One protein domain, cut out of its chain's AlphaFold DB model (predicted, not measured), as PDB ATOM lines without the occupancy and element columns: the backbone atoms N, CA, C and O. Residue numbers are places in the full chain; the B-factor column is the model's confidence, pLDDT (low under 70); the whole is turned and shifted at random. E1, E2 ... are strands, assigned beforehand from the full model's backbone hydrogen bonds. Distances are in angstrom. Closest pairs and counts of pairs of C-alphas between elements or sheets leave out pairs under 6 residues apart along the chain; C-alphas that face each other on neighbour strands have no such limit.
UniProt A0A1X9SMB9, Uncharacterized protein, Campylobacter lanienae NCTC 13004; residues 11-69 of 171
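This is residues 11 to 69 of the 171 residues of an uncharacterized protein of Campylobacter lanienae NCTC 13004 (UniProt A0A1X9SMB9). A single strongly twisted sheet of five antiparallel strands is folded back on itself, with E1 and E2 in one leaf facing E4 and E5 in the other and E3 as the hinge. The longest strand, E4, bends sharply near its start, and the edge strands E1 and E5 come close at one place without pairing. The printed part has 59 residues, with no named helix and five strands that follow both the chain and the sheet in the order E1, E2, E3, E4, E5; the class is all strand. It is compact, with a radius of gyration of the C-alphas of 11.2 A and spans of 28 by 28 by 18 A.

The sheet is a meander, each strand the antiparallel neighbour of the one before. E3, residues 28 to 34, and E4, residues 45 to 56, form a hairpin at 134 degrees between directions; N 51 and O 31 are 2.8 A apart, within hydrogen-bond range. C-alphas 29 and 52 face each other at 4.3 A. E4 bends by 102 degrees at residue 48. E5, residues 59 to 65, forms a hairpin with E4, with N 52 and O 63 at 2.7 A. E2, residues 16 to 19, forms a hairpin with E3, with N 34 and O 17 at 2.8 A. E1, residues 11 to 13, forms a hairpin with E2, with N 13 and O 16 at 2.8 A. The closest C-alphas of E1 and E5, those of Cys 13 and Val 60, are 6.9 A apart. E1 and E4 are apart, as are E2 and E5.

E1 begins at C-alpha 11, (215.640, 176.455, 258.450). E3 is 15.4 A long, E4 26.2 A and E5 18.6 A; E1 measures 6.5 A and E2 10.4 A. E4 begins at C-alpha 45, (224.059, 170.095, 249.855), and E5 ends at C-alpha 65, (223.606, 186.202, 247.067).

The two C-alphas farthest apart, those of Gly 39 and Gly 68, are 31.3 A apart. The printed part has no cut and no long link. Its mean pLDDT is 79.1, with residues 36 to 44 and 66 to 69 under 70.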
ATOM      1  N   VAL A  11     216.987 175.868 258.523       80.44
ATOM      2  CA  VAL A  11     215.640 176.455 258.450       80.44
ATOM      3  C   VAL A  11     214.902 176.010 257.197       80.44
ATOM      4  O   VAL A  11     215.514 175.725 256.175       80.44
ATOM      5  N   GLU A  12     213.575 175.972 257.272       84.31
ATOM      6  CA  GLU A  12     212.701 175.704 256.130       84.31
ATOM      7  C   GLU A  12     212.146 177.028 255.589       84.31
ATOM      8  O   GLU A  12     211.552 177.796 256.347       84.31
ATOM      9  N   CYS A  13     212.325 177.285 254.293       84.75
ATOM     10  CA  CYS A  13     211.758 178.428 253.575       84.75
ATOM     11  C   CYS A  13     211.061 177.913 252.311       84.75
ATOM     12  O   CYS A  13     211.714 177.317 251.458       84.75
ATOM     13  N   ASP A  14     209.746 178.112 252.195       85.81
ATOM     14  CA  ASP A  14     208.940 177.688 251.036       85.81
ATOM     15  C   ASP A  14     209.144 176.211 250.624       85.81
ATOM     16  O   ASP A  14     209.198 175.871 249.442       85.81
ATOM     17  N   GLY A  15     209.275 175.314 251.611       84.50
ATOM     18  CA  GLY A  15     209.484 173.876 251.397       84.50
ATOM     19  C   GLY A  15     210.916 173.473 251.016       84.50
ATOM     20  O   GLY A  15     211.155 172.301 250.732       84.50
ATOM     21  N   ARG A  16     211.862 174.419 251.022       86.62
ATOM     22  CA  ARG A  16     213.305 174.205 250.820       86.62
ATOM     23  C   ARG A  16     214.045 174.362 252.149       86.62
ATOM     24  O   ARG A  16     213.611 175.139 253.000       86.62
ATOM     25  N   PHE A  17     215.157 173.657 252.337       85.50
ATOM     26  CA  PHE A  17     215.917 173.671 253.594       85.50
ATOM     27  C   PHE A  17     217.250 174.386 253.427       85.50
ATOM     28  O   PHE A  17     217.959 174.132 252.460       85.50
ATOM     29  N   PHE A  18     217.621 175.238 254.383       84.94
ATOM     30  CA  PHE A  18     218.826 176.060 254.299       84.94
ATOM     31  C   PHE A  18     219.676 175.971 255.555       84.94
ATOM     32  O   PHE A  18     219.203 176.257 256.653       84.94
ATOM     33  N   ALA A  19     220.946 175.638 255.356       83.50
ATOM     34  CA  ALA A  19     222.008 175.748 256.337       83.50
ATOM     35  C   ALA A  19     222.412 177.219 256.489       83.50
ATOM     36  O   ALA A  19     222.888 177.829 255.530       83.50
ATOM     37  N   LEU A  20     222.202 177.789 257.672       82.00
ATOM     38  CA  LEU A  20     222.448 179.198 257.957       82.00
ATOM     39  C   LEU A  20     223.893 179.444 258.386       82.00
ATOM     40  O   LEU A  20     224.408 178.788 259.291       82.00
ATOM     41  N   ASN A  21     224.520 180.451 257.784       81.75
ATOM     42  CA  ASN A  21     225.798 180.990 258.226       81.75
ATOM     43  C   ASN A  21     225.898 182.485 257.878       81.75
ATOM     44  O   ASN A  21     225.107 183.037 257.111       81.75
ATOM     45  N   GLY A  22     226.892 183.149 258.460       80.00
ATOM     46  CA  GLY A  22     227.217 184.528 258.135       80.00
ATOM     47  C   GLY A  22     226.207 185.542 258.650       80.00
ATOM     48  O   GLY A  22     225.852 186.473 257.934       80.00
ATOM     49  N   TRP A  23     225.747 185.372 259.891       86.69
ATOM     50  CA  TRP A  23     224.942 186.393 260.556       86.69
ATOM     51  C   TRP A  23     225.714 187.715 260.654       86.69
ATOM     52  O   TRP A  23     226.849 187.735 261.137       86.69
ATOM     53  N   ASN A  24     225.098 188.811 260.209       82.75
ATOM     54  CA  ASN A  24     225.688 190.153 260.215       82.75
ATOM     55  C   ASN A  24     224.842 191.193 260.971       82.75
ATOM     56  O   ASN A  24     224.911 192.376 260.657       82.75
ATOM     57  N   ASP A  25     224.043 190.744 261.941       85.12
ATOM     58  CA  ASP A  25     223.046 191.524 262.699       85.12
ATOM     59  C   ASP A  25     221.764 191.901 261.937       85.12
ATOM     60  O   ASP A  25     220.765 192.232 262.576       85.12
ATOM     61  N   GLU A  26     221.737 191.762 260.609       87.06
ATOM     62  CA  GLU A  26     220.544 192.024 259.787       87.06
ATOM     63  C   GLU A  26     220.022 190.763 259.091       87.06
ATOM     64  O   GLU A  26     218.814 190.526 259.011       87.06
ATOM     65  N   CYS A  27     220.933 189.944 258.572       87.94
ATOM     66  CA  CYS A  27     220.619 188.759 257.789       87.94
ATOM     67  C   CYS A  27     221.700 187.684 257.942       87.94
ATOM     68  O   CYS A  27     222.819 187.949 258.384       87.94
ATOM     69  N   PHE A  28     221.368 186.465 257.526       87.56
ATOM     70  CA  PHE A  28     222.349 185.437 257.204       87.56
ATOM     71  C   PHE A  28     222.725 185.594 255.735       87.56
ATOM     72  O   PHE A  28     221.878 185.389 254.870       87.56
ATOM     73  N   ASP A  29     223.959 185.992 255.433       86.50
ATOM     74  CA  ASP A  29     224.385 186.307 254.062       86.50
ATOM     75  C   ASP A  29     225.027 185.132 253.308       86.50
ATOM     76  O   ASP A  29     225.280 185.239 252.105       86.50
ATOM     77  N   ARG A  30     225.276 184.023 254.009       83.81
ATOM     78  CA  ARG A  30     225.964 182.829 253.517       83.81
ATOM     79  C   ARG A  30     225.149 181.598 253.891       83.81
ATOM     80  O   ARG A  30     225.472 180.904 254.846       83.81
ATOM     81  N   CYS A  31     224.058 181.360 253.174       85.25
ATOM     82  CA  CYS A  31     223.208 180.188 253.380       85.25
ATOM     83  C   CYS A  31     223.286 179.238 252.185       85.25
ATOM     84  O   CYS A  31     223.389 179.705 251.053       85.25
ATOM     85  N   TRP A  32     223.176 177.930 252.416       85.94
ATOM     86  CA  TRP A  32     223.192 176.915 251.352       85.94
ATOM     87  C   TRP A  32     221.985 176.004 251.455       85.94
ATOM     88  O   TRP A  32     221.572 175.641 252.558       85.94
ATOM     89  N   GLU A  33     221.438 175.623 250.305       84.69
ATOM     90  CA  GLU A  33     220.330 174.677 250.246       84.69
ATOM     91  C   GLU A  33     220.794 173.250 250.568       84.69
ATOM     92  O   GLU A  33     221.857 172.805 250.126       84.69
ATOM     93  N   CYS A  34     219.977 172.525 251.330       79.44
ATOM     94  CA  CYS A  34     220.250 171.169 251.789       79.44
ATOM     95  C   CYS A  34     219.073 170.217 251.575       79.44
ATOM     96  O   CYS A  34     217.930 170.643 251.404       79.44
ATOM     97  N   SER A  35     219.367 168.915 251.530       73.06
ATOM     98  CA  SER A  35     218.413 167.904 251.055       73.06
ATOM     99  C   SER A  35     217.323 167.529 252.049       73.06
ATOM    100  O   SER A  35     216.275 167.051 251.618       73.06
ATOM    101  N   SER A  36     217.549 167.685 253.358       66.75
ATOM    102  CA  SER A  36     216.654 167.098 254.355       66.75
ATOM    103  C   SER A  36     216.424 167.949 255.599       66.75
ATOM    104  O   SER A  36     217.247 168.760 256.019       66.75
ATOM    105  N   LYS A  37     215.274 167.676 256.224       61.22
ATOM    106  CA  LYS A  37     214.880 168.097 257.574       61.22
ATOM    107  C   LYS A  37     215.069 166.986 258.611       61.22
ATOM    108  O   LYS A  37     214.740 167.201 259.782       61.22
ATOM    109  N   ASP A  38     215.511 165.790 258.217       49.72
ATOM    110  CA  ASP A  38     215.524 164.642 259.122       49.72
ATOM    111  C   ASP A  38     216.504 164.875 260.283       49.72
ATOM    112  O   ASP A  38     217.719 164.757 260.174       49.72
ATOM    113  N   GLY A  39     215.944 165.220 261.445       50.16
ATOM    114  CA  GLY A  39     216.622 165.090 262.733       50.16
ATOM    115  C   GLY A  39     217.480 166.262 263.226       50.16
ATOM    116  O   GLY A  39     218.199 166.062 264.201       50.16
ATOM    117  N   LYS A  40     217.365 167.482 262.672       49.78
ATOM    118  CA  LYS A  40     218.109 168.701 263.105       49.78
ATOM    119  C   LYS A  40     219.600 168.747 262.730       49.78
ATOM    120  O   LYS A  40     220.359 169.475 263.368       49.78
ATOM    121  N   ARG A  41     220.039 167.986 261.729       51.97
ATOM    122  CA  ARG A  41     221.425 168.021 261.244       51.97
ATOM    123  C   ARG A  41     221.422 168.253 259.738       51.97
ATOM    124  O   ARG A  41     220.667 167.611 259.023       51.97
ATOM    125  N   PHE A  42     222.236 169.203 259.292       56.59
ATOM    126  CA  PHE A  42     222.546 169.427 257.882       56.59
ATOM    127  C   PHE A  42     223.138 168.129 257.323       56.59
ATOM    128  O   PHE A  42     224.121 167.684 257.887       56.59
ATOM    129  N   ASP A  43     222.550 167.484 256.311       58.62
ATOM    130  CA  ASP A  43     222.939 166.129 255.871       58.62
ATOM    131  C   ASP A  43     223.636 166.098 254.504       58.62
ATOM    132  O   ASP A  43     224.636 165.401 254.342       58.62
ATOM    133  N   SER A  44     223.166 166.895 253.546       66.38
ATOM    134  CA  SER A  44     223.821 167.087 252.252       66.38
ATOM    135  C   SER A  44     223.462 168.433 251.616       66.38
ATOM    136  O   SER A  44     222.536 169.109 252.059       66.38
ATOM    137  N   ILE A  45     224.205 168.823 250.578       74.56
ATOM    138  CA  ILE A  45     224.059 170.095 249.855       74.56
ATOM    139  C   ILE A  45     223.392 169.851 248.503       74.56
ATOM    140  O   ILE A  45     223.765 168.920 247.792       74.56
ATOM    141  N   VAL A  46     222.430 170.701 248.135       75.62
ATOM    142  CA  VAL A  46     221.620 170.553 246.908       75.62
ATOM    143  C   VAL A  46     222.119 171.441 245.748       75.62
ATOM    144  O   VAL A  46     221.625 171.323 244.629       75.62
ATOM    145  N   GLY A  47     223.153 172.268 245.952       73.25
ATOM    146  CA  GLY A  47     223.769 173.089 244.898       73.25
ATOM    147  C   GLY A  47     224.966 173.926 245.367       73.25
ATOM    148  O   GLY A  47     225.384 173.840 246.517       73.25
ATOM    149  N   ASP A  48     225.531 174.744 244.479       74.44
ATOM    150  CA  ASP A  48     226.677 175.634 244.748       74.44
ATOM    151  C   ASP A  48     226.284 177.106 244.988       74.44
ATOM    152  O   ASP A  48     227.128 177.952 245.311       74.44
ATOM    153  N   GLU A  49     224.993 177.409 244.859       81.69
ATOM    154  CA  GLU A  49     224.434 178.731 245.104       81.69
ATOM    155  C   GLU A  49     224.417 179.078 246.596       81.69
ATOM    156  O   GLU A  49     224.041 178.273 247.452       81.69
ATOM    157  N   THR A  50     224.768 180.330 246.892       85.69
ATOM    158  CA  THR A  50     224.585 180.938 248.211       85.69
ATOM    159  C   THR A  50     223.360 181.823 248.258       85.69
ATOM    160  O   THR A  50     223.038 182.517 247.295       85.69
ATOM    161  N   TYR A  51     222.743 181.887 249.429       88.38
ATOM    162  CA  TYR A  51     221.540 182.659 249.680       88.38
ATOM    163  C   TYR A  51     221.713 183.609 250.859       88.38
ATOM    164  O   TYR A  51     222.415 183.315 251.830       88.38
ATOM    165  N   ARG A  52     221.016 184.739 250.779       89.88
ATOM    166  CA  ARG A  52     220.734 185.627 251.894       89.88
ATOM    167  C   ARG A  52     219.353 185.300 252.462       89.88
ATOM    168  O   ARG A  52     218.387 185.214 251.704       89.88
ATOM    169  N   ILE A  53     219.271 185.153 253.784       90.50
ATOM    170  CA  ILE A  53     218.031 184.863 254.513       90.50
ATOM    171  C   ILE A  53     217.838 185.868 255.650       90.50
ATOM    172  O   ILE A  53     218.748 186.103 256.447       90.50
ATOM    173  N   TRP A  54     216.652 186.469 255.730       91.00
ATOM    174  CA  TRP A  54     216.267 187.411 256.789       91.00
ATOM    175  C   TRP A  54     214.762 187.372 257.045       91.00
ATOM    176  O   TRP A  54     214.018 186.764 256.282       91.00
ATOM    177  N   CYS A  55     214.306 188.028 258.110       89.62
ATOM    178  CA  CYS A  55     212.884 188.181 258.403       89.62
ATOM    179  C   CYS A  55     212.459 189.641 258.225       89.62
ATOM    180  O   CYS A  55     213.162 190.547 258.670       89.62
ATOM    181  N   ASP A  56     211.289 189.867 257.630       88.25
ATOM    182  CA  ASP A  56     210.606 191.162 257.618       88.25
ATOM    183  C   ASP A  56     209.147 191.034 258.102       88.25
ATOM    184  O   ASP A  56     208.719 189.984 258.588       88.25
ATOM    185  N   GLU A  57     208.369 192.113 257.992       91.69
ATOM    186  CA  GLU A  57     206.954 192.164 258.396       91.69
ATOM    187  C   GLU A  57     206.042 191.154 257.669       91.69
ATOM    188  O   GLU A  57     204.937 190.875 258.134       91.69
ATOM    189  N   ASN A  58     206.506 190.578 256.560       87.88
ATOM    190  CA  ASN A  58     205.800 189.584 255.759       87.88
ATOM    191  C   ASN A  58     206.376 188.164 255.923       87.88
ATOM    192  O   ASN A  58     205.923 187.250 255.234       87.88
ATOM    193  N   GLY A  59     207.348 187.964 256.818       86.38
ATOM    194  CA  GLY A  59     207.939 186.660 257.121       86.38
ATOM    195  C   GLY A  59     209.377 186.502 256.628       86.38
ATOM    196  O   GLY A  59     210.134 187.467 256.549       86.38
ATOM    197  N   VAL A  60     209.774 185.256 256.355       88.62
ATOM    198  CA  VAL A  60     211.137 184.925 255.921       88.62
ATOM    199  C   VAL A  60     211.333 185.315 254.456       88.62
ATOM    200  O   VAL A  60     210.481 185.056 253.606       88.62
ATOM    201  N   ARG A  61     212.469 185.937 254.159       90.94
ATOM    202  CA  ARG A  61     212.919 186.317 252.824       90.94
ATOM    203  C   ARG A  61     214.116 185.487 252.413       90.94
ATOM    204  O   ARG A  61     214.968 185.172 253.239       90.94
ATOM    205  N   LEU A  62     214.160 185.181 251.123       91.56
ATOM    206  CA  LEU A  62     215.200 184.394 250.485       91.56
ATOM    207  C   LEU A  62     215.624 185.092 249.193       91.56
ATOM    208  O   LEU A  62     214.796 185.335 248.316       91.56
ATOM    209  N   GLU A  63     216.913 185.383 249.069       90.50
ATOM    210  CA  GLU A  63     217.498 185.981 247.868       90.50
ATOM    211  C   GLU A  63     218.821 185.280 247.532       90.50
ATOM    212  O   GLU A  63     219.635 185.090 248.435       90.50
ATOM    213  N   PRO A  64     219.085 184.898 246.271       88.19
ATOM    214  CA  PRO A  64     220.416 184.458 245.865       88.19
ATOM    215  C   PRO A  64     221.443 185.570 246.112       88.19
ATOM    216  O   PRO A  64     221.283 186.693 245.639       88.19
ATOM    217  N   ASN A  65     222.509 185.268 246.847       76.81
ATOM    218  CA  ASN A  65     223.606 186.202 247.067       76.81
ATOM    219  C   ASN A  65     224.761 185.872 246.111       76.81
ATOM    220  O   ASN A  65     225.215 184.731 246.043       76.81
ATOM    221  N   CYS A  66     225.246 186.876 245.382       59.91
ATOM    222  CA  CYS A  66     226.282 186.742 244.361       59.91
ATOM    223  C   CYS A  66     227.703 186.703 244.955       59.91
ATOM    224  O   CYS A  66     228.561 187.490 244.543       59.91
ATOM    225  N   PHE A  67     227.994 185.805 245.903       67.88
ATOM    226  CA  PHE A  67     229.394 185.411 246.085       67.88
ATOM    227  C   PHE A  67     229.880 184.793 244.769       67.88
ATOM    228  O   PHE A  67     229.127 184.100 244.083       67.88
ATOM    229  N   GLY A  68     231.128 185.062 244.370       66.00
ATOM    230  CA  GLY A  68     231.696 184.367 243.218       66.00
ATOM    231  C   GLY A  68     231.579 182.858 243.445       66.00
ATOM    232  O   GLY A  68     231.914 182.393 244.531       66.00
ATOM    233  N   ALA A  69     231.103 182.095 242.452       69.06
ATOM    234  CA  ALA A  69     230.795 180.666 242.622       69.06
ATOM    235  C   ALA A  69     231.958 179.875 243.254       69.06
ATOM    236  O   ALA A  69     231.759 179.052 244.139       69.06
TER     237      ALA A  69